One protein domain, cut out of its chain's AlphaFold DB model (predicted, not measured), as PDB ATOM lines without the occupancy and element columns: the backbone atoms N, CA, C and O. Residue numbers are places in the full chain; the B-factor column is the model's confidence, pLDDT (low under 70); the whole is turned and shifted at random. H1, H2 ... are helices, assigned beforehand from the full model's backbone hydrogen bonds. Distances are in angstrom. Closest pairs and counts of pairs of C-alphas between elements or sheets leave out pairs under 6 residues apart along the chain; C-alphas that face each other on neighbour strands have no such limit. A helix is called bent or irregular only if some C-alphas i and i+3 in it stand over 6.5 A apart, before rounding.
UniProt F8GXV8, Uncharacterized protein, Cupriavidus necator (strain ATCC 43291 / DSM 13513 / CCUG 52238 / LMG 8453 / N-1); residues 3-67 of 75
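What this domain is: This is residues 3 to 67 of the 75 residues of an uncharacterized protein of Cupriavidus necator (strain ATCC 43291 / DSM 13513 / CCUG 52238 / LMG 8453 / N-1) (UniProt F8GXV8). Two helices, H2 and H3, lie side by side and run the same way, and a long link leaves the end of H2, swings out in a wide loop and comes back past the short helix H1 to the beginning of H3. H1 sits off to one side, toward the end of the pair where H2 and H3 begin, and packs on neither of them; residues 37 to 43 of the long link stick out. The printed part has 65 residues, with three named helices in the order H1, H2, H3 and no named strand, and its class is all helix. It is compact, with a radius of gyration of the C-alphas of 12.4 A, and its C-alphas span 33 by 25 by 17 A.

How they stand to each other: The longest helix is H3, residues 53 to 66. It touches H2, residues 18 to 29, with 4 pairs of C-alphas within 8 A. The closest C-alphas of the two are those of Leu 25 and Leu 59, 6.9 A apart, and their centres are 10.9 A apart. Their lines stand at a shallow tilt of 17 degrees, and they run the same way. H1, residues 3 to 10, touches no helix: it is apart from H3 and apart from H2. In H2 every O i to N i+4 pair is within hydrogen-bond range; in H1 this holds for 3 of 4 pairs and in H3 for 7 of 10.

Where its parts are: H3 has 14 residues and runs 19.5 A from C-alpha 53 at (314.511, 361.763, 130.178) to C-alpha 66 at (295.502, 364.200, 126.730). It is irregular, but only just: C-alphas 57 and 60 are 7.0 A apart. H2 has 12 residues and measures 15.9 A from first to last C-alpha, beginning with C-alpha 18 at (312.147, 355.322, 122.450). H1 has 8 residues and measures 11.3 A from C-alpha 3 at (307.657, 349.104, 135.447) to C-alpha 10.

The domain as a whole: The C-alphas of Val 10 and Ala 30 are the two farthest apart, at 34.8 A, and the first and last printed C-alphas, those of Ile 3 and Gly 67, are 19.5 A apart. The printed part has no cut. The link from H2 to H3 is long, with 23 residues, 30 to 52, whose C-alphas lie 9 to 18 A from the mean of the C-alphas; within it residues 37 to 43 stand free. The link from H1 to H2 is short, with 7 residues. The mean pLDDT of the printed part is 87.9, and residues 36 to 43 are under 70.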
ATOM      1  N   ILE A   3     306.642 350.096 135.834       91.62
ATOM      2  CA  ILE A   3     307.657 349.104 135.447       91.62
ATOM      3  C   ILE A   3     309.006 349.766 135.132       91.62
ATOM      4  O   ILE A   3     310.032 349.329 135.641       91.62
ATOM      5  N   LEU A   4     309.030 350.835 134.325       93.50
ATOM      6  CA  LEU A   4     310.281 351.536 134.006       93.50
ATOM      7  C   LEU A   4     310.883 352.198 135.251       93.50
ATOM      8  O   LEU A   4     312.097 352.157 135.435       93.50
ATOM      9  N   LYS A   5     310.040 352.796 136.096       94.31
ATOM     10  CA  LYS A   5     310.465 353.437 137.344       94.31
ATOM     11  C   LYS A   5     311.137 352.431 138.282       94.31
ATOM     12  O   LYS A   5     312.261 352.670 138.713       94.31
ATOM     13  N   GLU A   6     310.503 351.286 138.516       95.06
ATOM     14  CA  GLU A   6     311.040 350.223 139.370       95.06
ATOM     15  C   GLU A   6     312.286 349.567 138.761       95.06
ATOM     16  O   GLU A   6     313.275 349.338 139.456       95.06
ATOM     17  N   LEU A   7     312.315 349.350 137.440       95.38
ATOM     18  CA  LEU A   7     313.517 348.856 136.759       95.38
ATOM     19  C   LEU A   7     314.712 349.787 136.965       95.38
ATOM     20  O   LEU A   7     315.833 349.305 137.111       95.38
ATOM     21  N   ARG A   8     314.493 351.104 137.007       96.19
ATOM     22  CA  ARG A   8     315.566 352.087 137.200       96.19
ATOM     23  C   ARG A   8     316.112 352.139 138.625       96.19
ATOM     24  O   ARG A   8     317.238 352.599 138.796       96.19
ATOM     25  N   VAL A   9     315.387 351.621 139.618       95.19
ATOM     26  CA  VAL A   9     315.919 351.425 140.979       95.19
ATOM     27  C   VAL A   9     317.048 350.390 140.967       95.19
ATOM     28  O   VAL A   9     318.092 350.605 141.576       95.19
ATOM     29  N   VAL A  10     316.860 349.287 140.237       96.88
ATOM     30  CA  VAL A  10     317.846 348.195 140.136       96.88
ATOM     31  C   VAL A  10     318.892 348.474 139.055       96.88
ATOM     32  O   VAL A  10     320.072 348.169 139.220       96.88
ATOM     33  N   PHE A  11     318.474 349.093 137.951       96.75
ATOM     34  CA  PHE A  11     319.296 349.390 136.783       96.75
ATOM     35  C   PHE A  11     319.218 350.885 136.442       96.75
ATOM     36  O   PHE A  11     318.481 351.269 135.530       96.75
ATOM     37  N   PRO A  12     320.009 351.758 137.094       94.31
ATOM     38  CA  PRO A  12     319.928 353.213 136.894       94.31
ATOM     39  C   PRO A  12     320.137 353.680 135.443       94.31
ATOM     40  O   PRO A  12     319.728 354.778 135.060       94.31
ATOM     41  N   GLY A  13     320.761 352.842 134.611       95.38
ATOM     42  CA  GLY A  13     320.951 353.086 133.182       95.38
ATOM     43  C   GLY A  13     319.763 352.710 132.287       95.38
ATOM     44  O   GLY A  13     319.776 353.093 131.121       95.38
ATOM     45  N   ALA A  14     318.749 351.992 132.786       96.69
ATOM     46  CA  ALA A  14     317.633 351.499 131.975       96.69
ATOM     47  C   ALA A  14     316.846 352.650 131.332       96.69
ATOM     48  O   ALA A  14     316.401 353.568 132.017       96.69
ATOM     49  N   GLN A  15     316.667 352.603 130.014       95.69
ATOM     50  CA  GLN A  15     315.977 353.645 129.253       95.69
ATOM     51  C   GLN A  15     314.624 353.154 128.747       95.69
ATOM     52  O   GLN A  15     314.430 351.964 128.499       95.69
ATOM     53  N   ALA A  16     313.701 354.093 128.541       93.69
ATOM     54  CA  ALA A  16     312.490 353.834 127.781       93.69
ATOM     55  C   ALA A  16     312.851 353.388 126.353       93.69
ATOM     56  O   ALA A  16     313.774 353.926 125.734       93.69
ATOM     57  N   TRP A  17     312.095 352.436 125.803       92.44
ATOM     58  CA  TRP A  17     312.241 352.038 124.406       92.44
ATOM     59  C   TRP A  17     311.687 353.128 123.482       92.44
ATOM     60  O   TRP A  17     310.518 353.117 123.104       92.44
ATOM     61  N   LYS A  18     312.542 354.099 123.153       92.56
ATOM     62  CA  LYS A  18     312.147 355.322 122.450       92.56
ATOM     63  C   LYS A  18     311.379 355.045 121.156       92.56
ATOM     64  O   LYS A  18     310.280 355.557 121.022       92.56
ATOM     65  N   ALA A  19     311.892 354.188 120.273       91.88
ATOM     66  CA  ALA A  19     311.246 353.910 118.985       91.88
ATOM     67  C   ALA A  19     309.818 353.345 119.132       91.88
ATOM     68  O   ALA A  19     308.904 353.792 118.443       91.88
ATOM     69  N   GLY A  20     309.600 352.410 120.064       90.88
ATOM     70  CA  GLY A  20     308.257 351.885 120.333       90.88
ATOM     71  C   GLY A  20     307.330 352.941 120.940       90.88
ATOM     72  O   GLY A  20     306.178 353.078 120.537       90.88
ATOM     73  N   TYR A  21     307.840 353.749 121.871       92.25
ATOM     74  CA  TYR A  21     307.051 354.818 122.483       92.25
ATOM     75  C   TYR A  21     306.782 356.008 121.553       92.25
ATOM     76  O   TYR A  21     305.775 356.685 121.736       92.25
ATOM     77  N   GLU A  22     307.635 356.281 120.565       93.56
ATOM     78  CA  GLU A  22     307.372 357.277 119.516       93.56
ATOM     79  C   GLU A  22     306.184 356.858 118.647       93.56
ATOM     80  O   GLU A  22     305.313 357.683 118.372       93.56
ATOM     81  N   ALA A  23     306.085 355.574 118.287       91.75
ATOM     82  CA  ALA A  23     304.921 355.054 117.575       91.75
ATOM     83  C   ALA A  23     303.633 355.184 118.411       91.75
ATOM     84  O   ALA A  23     302.603 355.613 117.892       91.75
ATOM     85  N   LEU A  24     303.696 354.908 119.722       90.12
ATOM     86  CA  LEU A  24     302.552 355.117 120.624       90.12
ATOM     87  C   LEU A  24     302.158 356.586 120.724       90.12
ATOM     88  O   LEU A  24     300.974 356.908 120.670       90.12
ATOM     89  N   LEU A  25     303.143 357.474 120.862       92.38
ATOM     90  CA  LEU A  25     302.909 358.910 120.930       92.38
ATOM     91  C   LEU A  25     302.244 359.418 119.647       92.38
ATOM     92  O   LEU A  25     301.313 360.212 119.725       92.38
ATOM     93  N   ALA A  26     302.663 358.922 118.479       92.75
ATOM     94  CA  ALA A  26     302.035 359.269 117.209       92.75
ATOM     95  C   ALA A  26     300.550 358.868 117.169       92.75
ATOM     96  O   ALA A  26     299.716 359.699 116.813       92.75
ATOM     97  N   ARG A  27     300.195 357.646 117.599       90.75
ATOM     98  CA  ARG A  27     298.782 357.211 117.668       90.75
ATOM     99  C   ARG A  27     297.975 358.019 118.680       90.75
ATOM    100  O   ARG A  27     296.846 358.410 118.401       90.75
ATOM    101  N   LEU A  28     298.576 358.322 119.832       90.19
ATOM    102  CA  LEU A  28     297.957 359.142 120.869       90.19
ATOM    103  C   LEU A  28     297.609 360.545 120.341       90.19
ATOM    104  O   LEU A  28     296.498 361.022 120.562       90.19
ATOM    105  N   LEU A  29     298.535 361.180 119.615       89.19
ATOM    106  CA  LEU A  29     298.337 362.498 119.002       89.19
ATOM    107  C   LEU A  29     297.353 362.476 117.825       89.19
ATOM    108  O   LEU A  29     296.715 363.488 117.555       89.19
ATOM    109  N   ALA A  30     297.213 361.338 117.145       89.69
ATOM    110  CA  ALA A  30     296.220 361.126 116.091       89.69
ATOM    111  C   ALA A  30     294.814 360.789 116.632       89.69
ATOM    112  O   ALA A  30     293.927 360.453 115.854       89.69
ATOM    113  N   GLU A  31     294.611 360.845 117.955       82.81
ATOM    114  CA  GLU A  31     293.379 360.442 118.650       82.81
ATOM    115  C   GLU A  31     292.980 358.965 118.460       82.81
ATOM    116  O   GLU A  31     291.895 358.548 118.867       82.81
ATOM    117  N   GLU A  32     293.894 358.132 117.959       85.19
ATOM    118  CA  GLU A  32     293.761 356.673 117.864       85.19
ATOM    119  C   GLU A  32     294.061 356.031 119.229       85.19
ATOM    120  O   GLU A  32     295.005 355.262 119.412       85.19
ATOM    121  N   SER A  33     293.283 356.435 120.232       81.94
ATOM    122  CA  SER A  33     293.473 356.116 121.646       81.94
ATOM    123  C   SER A  33     292.131 355.961 122.358       81.94
ATOM    124  O   SER A  33     291.099 356.430 121.876       81.94
ATOM    125  N   HIS A  34     292.143 355.351 123.538       75.06
ATOM    126  CA  HIS A  34     290.942 355.069 124.324       75.06
ATOM    127  C   HIS A  34     290.942 355.821 125.654       75.06
ATOM    128  O   HIS A  34     292.001 356.186 126.183       75.06
ATOM    129  N   ALA A  35     289.747 356.061 126.197       72.75
ATOM    130  CA  ALA A  35     289.610 356.606 127.540       72.75
ATOM    131  C   ALA A  35     290.047 355.558 128.590       72.75
ATOM    132  O   ALA A  35     289.901 354.352 128.363       72.75
ATOM    133  N   PRO A  36     290.569 355.975 129.759       64.50
ATOM    134  CA  PRO A  36     291.028 355.050 130.803       64.50
ATOM    135  C   PRO A  36     289.954 354.055 131.275       64.50
ATOM    136  O   PRO A  36     290.278 352.892 131.546       64.50
ATOM    137  N   ASP A  37     288.690 354.488 131.325       60.88
ATOM    138  CA  ASP A  37     287.547 353.663 131.738       60.88
ATOM    139  C   ASP A  37     287.217 352.552 130.727       60.88
ATOM    140  O   ASP A  37     286.770 351.471 131.113       60.88
ATOM    141  N   GLU A  38     287.504 352.767 129.441       60.78
ATOM    142  CA  GLU A  38     287.309 351.770 128.378       60.78
ATOM    143  C   GLU A  38     288.405 350.695 128.397       60.78
ATOM    144  O   GLU A  38     288.183 349.556 127.991       60.78
ATOM    145  N   ALA A  39     289.584 351.034 128.923       59.56
ATOM    146  CA  ALA A  39     290.778 350.201 128.839       59.56
ATOM    147  C   ALA A  39     291.017 349.296 130.066       59.56
ATOM    148  O   ALA A  39     292.059 348.649 130.153       59.56
ATOM    149  N   ARG A  40     290.103 349.256 131.055       63.47
ATOM    150  CA  ARG A  40     290.346 348.629 132.382       63.47
ATOM    151  C   ARG A  40     291.648 349.127 133.038       63.47
ATOM    152  O   ARG A  40     292.282 348.410 133.810       63.47
ATOM    153  N   LYS A  41     292.049 350.369 132.738       64.31
ATOM    154  CA  LYS A  41     293.296 350.988 133.219       64.31
ATOM    155  C   LYS A  41     293.110 351.789 134.504       64.31
ATOM    156  O   LYS A  41     294.043 352.448 134.939       64.31
ATOM    157  N   SER A  42     291.956 351.686 135.162       61.69
ATOM    158  CA  SER A  42     291.667 352.369 136.431       61.69
ATOM    159  C   SER A  42     292.648 352.030 137.565       61.69
ATOM    160  O   SER A  42     292.795 352.814 138.496       61.69
ATOM    161  N   GLY A  43     293.348 350.892 137.482       66.25
ATOM    162  CA  GLY A  43     294.425 350.524 138.408       66.25
ATOM    163  C   GLY A  43     295.808 351.087 138.058       66.25
ATOM    164  O   GLY A  43     296.740 350.908 138.837       66.25
ATOM    165  N   GLN A  44     295.976 351.735 136.900       72.00
ATOM    166  CA  GLN A  44     297.236 352.360 136.505       72.00
ATOM    167  C   GLN A  44     297.273 353.798 137.020       72.00
ATOM    168  O   GLN A  44     296.488 354.645 136.598       72.00
ATOM    169  N   THR A  45     298.202 354.080 137.926       79.88
ATOM    170  CA  THR A  45     298.427 355.430 138.443       79.88
ATOM    171  C   THR A  45     299.546 356.129 137.684       79.88
ATOM    172  O   THR A  45     300.411 355.498 137.072       79.88
ATOM    173  N   ASP A  46     299.547 357.459 137.724       87.00
ATOM    174  CA  ASP A  46     300.678 358.241 137.238       87.00
ATOM    175  C   ASP A  46     301.933 357.904 138.074       87.00
ATOM    176  O   ASP A  46     301.910 358.087 139.294       87.00
ATOM    177  N   PRO A  47     303.036 357.427 137.462       90.62
ATOM    178  CA  PRO A  47     304.253 357.069 138.193       90.62
ATOM    179  C   PRO A  47     305.008 358.292 138.750       90.62
ATOM    180  O   PRO A  47     305.981 358.128 139.497       90.62
ATOM    181  N   GLY A  48     304.621 359.515 138.379       93.81
ATOM    182  CA  GLY A  48     305.374 360.735 138.654       93.81
ATOM    183  C   GLY A  48     306.599 360.834 137.747       93.81
ATOM    184  O   GLY A  48     306.470 360.814 136.525       93.81
ATOM    185  N   LEU A  49     307.788 360.961 138.334       95.56
ATOM    186  CA  LEU A  49     309.051 360.912 137.596       95.56
ATOM    187  C   LEU A  49     309.633 359.497 137.639       95.56
ATOM    188  O   LEU A  49     309.644 358.840 138.683       95.56
ATOM    189  N   THR A  50     310.135 359.043 136.496       95.25
ATOM    190  CA  THR A  50     310.803 357.747 136.323       95.25
ATOM    191  C   THR A  50     312.327 357.881 136.367       95.25
ATOM    192  O   THR A  50     313.042 356.894 136.541       95.25
ATOM    193  N   GLY A  51     312.847 359.097 136.185       95.62
ATOM    194  CA  GLY A  51     314.261 359.386 135.994       95.62
ATOM    195  C   GLY A  51     314.764 359.061 134.585       95.62
ATOM    196  O   GLY A  51     315.973 359.102 134.365       95.62
ATOM    197  N   CYS A  52     313.888 358.680 133.649       96.69
ATOM    198  CA  CYS A  52     314.232 358.497 132.241       96.69
ATOM    199  C   CYS A  52     313.841 359.762 131.460       96.69
ATOM    200  O   CYS A  52     312.645 360.049 131.385       96.69
ATOM    201  N   PRO A  53     314.792 360.476 130.821       95.88
ATOM    202  CA  PRO A  53     314.511 361.763 130.178       95.88
ATOM    203  C   PRO A  53     313.364 361.704 129.167       95.88
ATOM    204  O   PRO A  53     312.433 362.496 129.227       95.88
ATOM    205  N   TYR A  54     313.358 360.701 128.283       95.88
ATOM    206  CA  TYR A  54     312.300 360.581 127.279       95.88
ATOM    207  C   TYR A  54     310.917 360.305 127.897       95.88
ATOM    208  O   TYR A  54     309.907 360.833 127.433       95.88
ATOM    209  N   ALA A  55     310.851 359.491 128.953       95.44
ATOM    210  CA  ALA A  55     309.585 359.228 129.630       95.44
ATOM    211  C   ALA A  55     309.078 360.478 130.363       95.44
ATOM    212  O   ALA A  55     307.903 360.818 130.244       95.44
ATOM    213  N   ASP A  56     309.966 361.169 131.079       96.56
ATOM    214  CA  ASP A  56     309.612 362.268 131.976       96.56
ATOM    215  C   ASP A  56     309.330 363.582 131.235       96.56
ATOM    216  O   ASP A  56     308.463 364.344 131.661       96.56
ATOM    217  N   GLU A  57     310.021 363.834 130.120       96.56
ATOM    218  CA  GLU A  57     309.940 365.098 129.376       96.56
ATOM    219  C   GLU A  57     309.030 365.025 128.144       96.56
ATOM    220  O   GLU A  57     308.578 366.062 127.663       96.56
ATOM    221  N   VAL A  58     308.734 363.823 127.632       95.12
ATOM    222  CA  VAL A  58     307.954 363.655 126.392       95.12
ATOM    223  C   VAL A  58     306.691 362.836 126.629       95.12
ATOM    224  O   VAL A  58     305.579 363.350 126.499       95.12
ATOM    225  N   LEU A  59     306.838 361.558 126.987       93.00
ATOM    226  CA  LEU A  59     305.706 360.632 126.953       93.00
ATOM    227  C   LEU A  59     304.700 360.865 128.090       93.00
ATOM    228  O   LEU A  59     303.500 360.952 127.835       93.00
ATOM    229  N   LEU A  60     305.165 360.970 129.339       93.56
ATOM    230  CA  LEU A  60     304.287 361.204 130.489       93.56
ATOM    231  C   LEU A  60     303.571 362.560 130.403       93.56
ATOM    232  O   LEU A  60     302.365 362.579 130.651       93.56
ATOM    233  N   PRO A  61     304.227 363.672 130.010       94.44
ATOM    234  CA  PRO A  61     303.525 364.923 129.732       94.44
ATOM    235  C   PRO A  61     302.398 364.771 128.704       94.44
ATOM    236  O   PRO A  61     301.282 365.202 128.982       94.44
ATOM    237  N   ALA A  62     302.636 364.096 127.574       93.00
ATOM    238  CA  ALA A  62     301.603 363.891 126.557       93.00
ATOM    239  C   ALA A  62     300.403 363.085 127.089       93.00
ATOM    240  O   ALA A  62     299.255 363.483 126.894       93.00
ATOM    241  N   LEU A  63     300.664 361.993 127.818       90.06
ATOM    242  CA  LEU A  63     299.620 361.173 128.445       90.06
ATOM    243  C   LEU A  63     298.804 361.967 129.476       90.06
ATOM    244  O   LEU A  63     297.581 361.866 129.494       90.06
ATOM    245  N   ARG A  64     299.463 362.791 130.304       91.44
ATOM    246  CA  ARG A  64     298.805 363.657 131.299       91.44
ATOM    247  C   ARG A  64     297.928 364.718 130.647       91.44
ATOM    248  O   ARG A  64     296.813 364.943 131.103       91.44
ATOM    249  N   THR A  65     298.431 365.375 129.603       91.38
ATOM    250  CA  THR A  65     297.707 366.445 128.907       91.38
ATOM    251  C   THR A  65     296.480 365.914 128.179       91.38
ATOM    252  O   THR A  65     295.435 366.557 128.212       91.38
ATOM    253  N   LEU A  66     296.593 364.755 127.528       89.25
ATOM    254  CA  LEU A  66     295.502 364.200 126.730       89.25
ATOM    255  C   LEU A  66     294.527 363.364 127.561       89.25
ATOM    256  O   LEU A  66     293.361 363.268 127.194       89.25
ATOM    257  N   GLY A  67     294.980 362.746 128.656       86.50
ATOM    258  CA  GLY A  67     294.147 361.866 129.482       86.50
ATOM    259  C   GLY A  67     293.650 360.617 128.742       86.50
ATOM    260  O   GLY A  67     292.680 359.994 129.167       86.50
TER     261      GLY A  67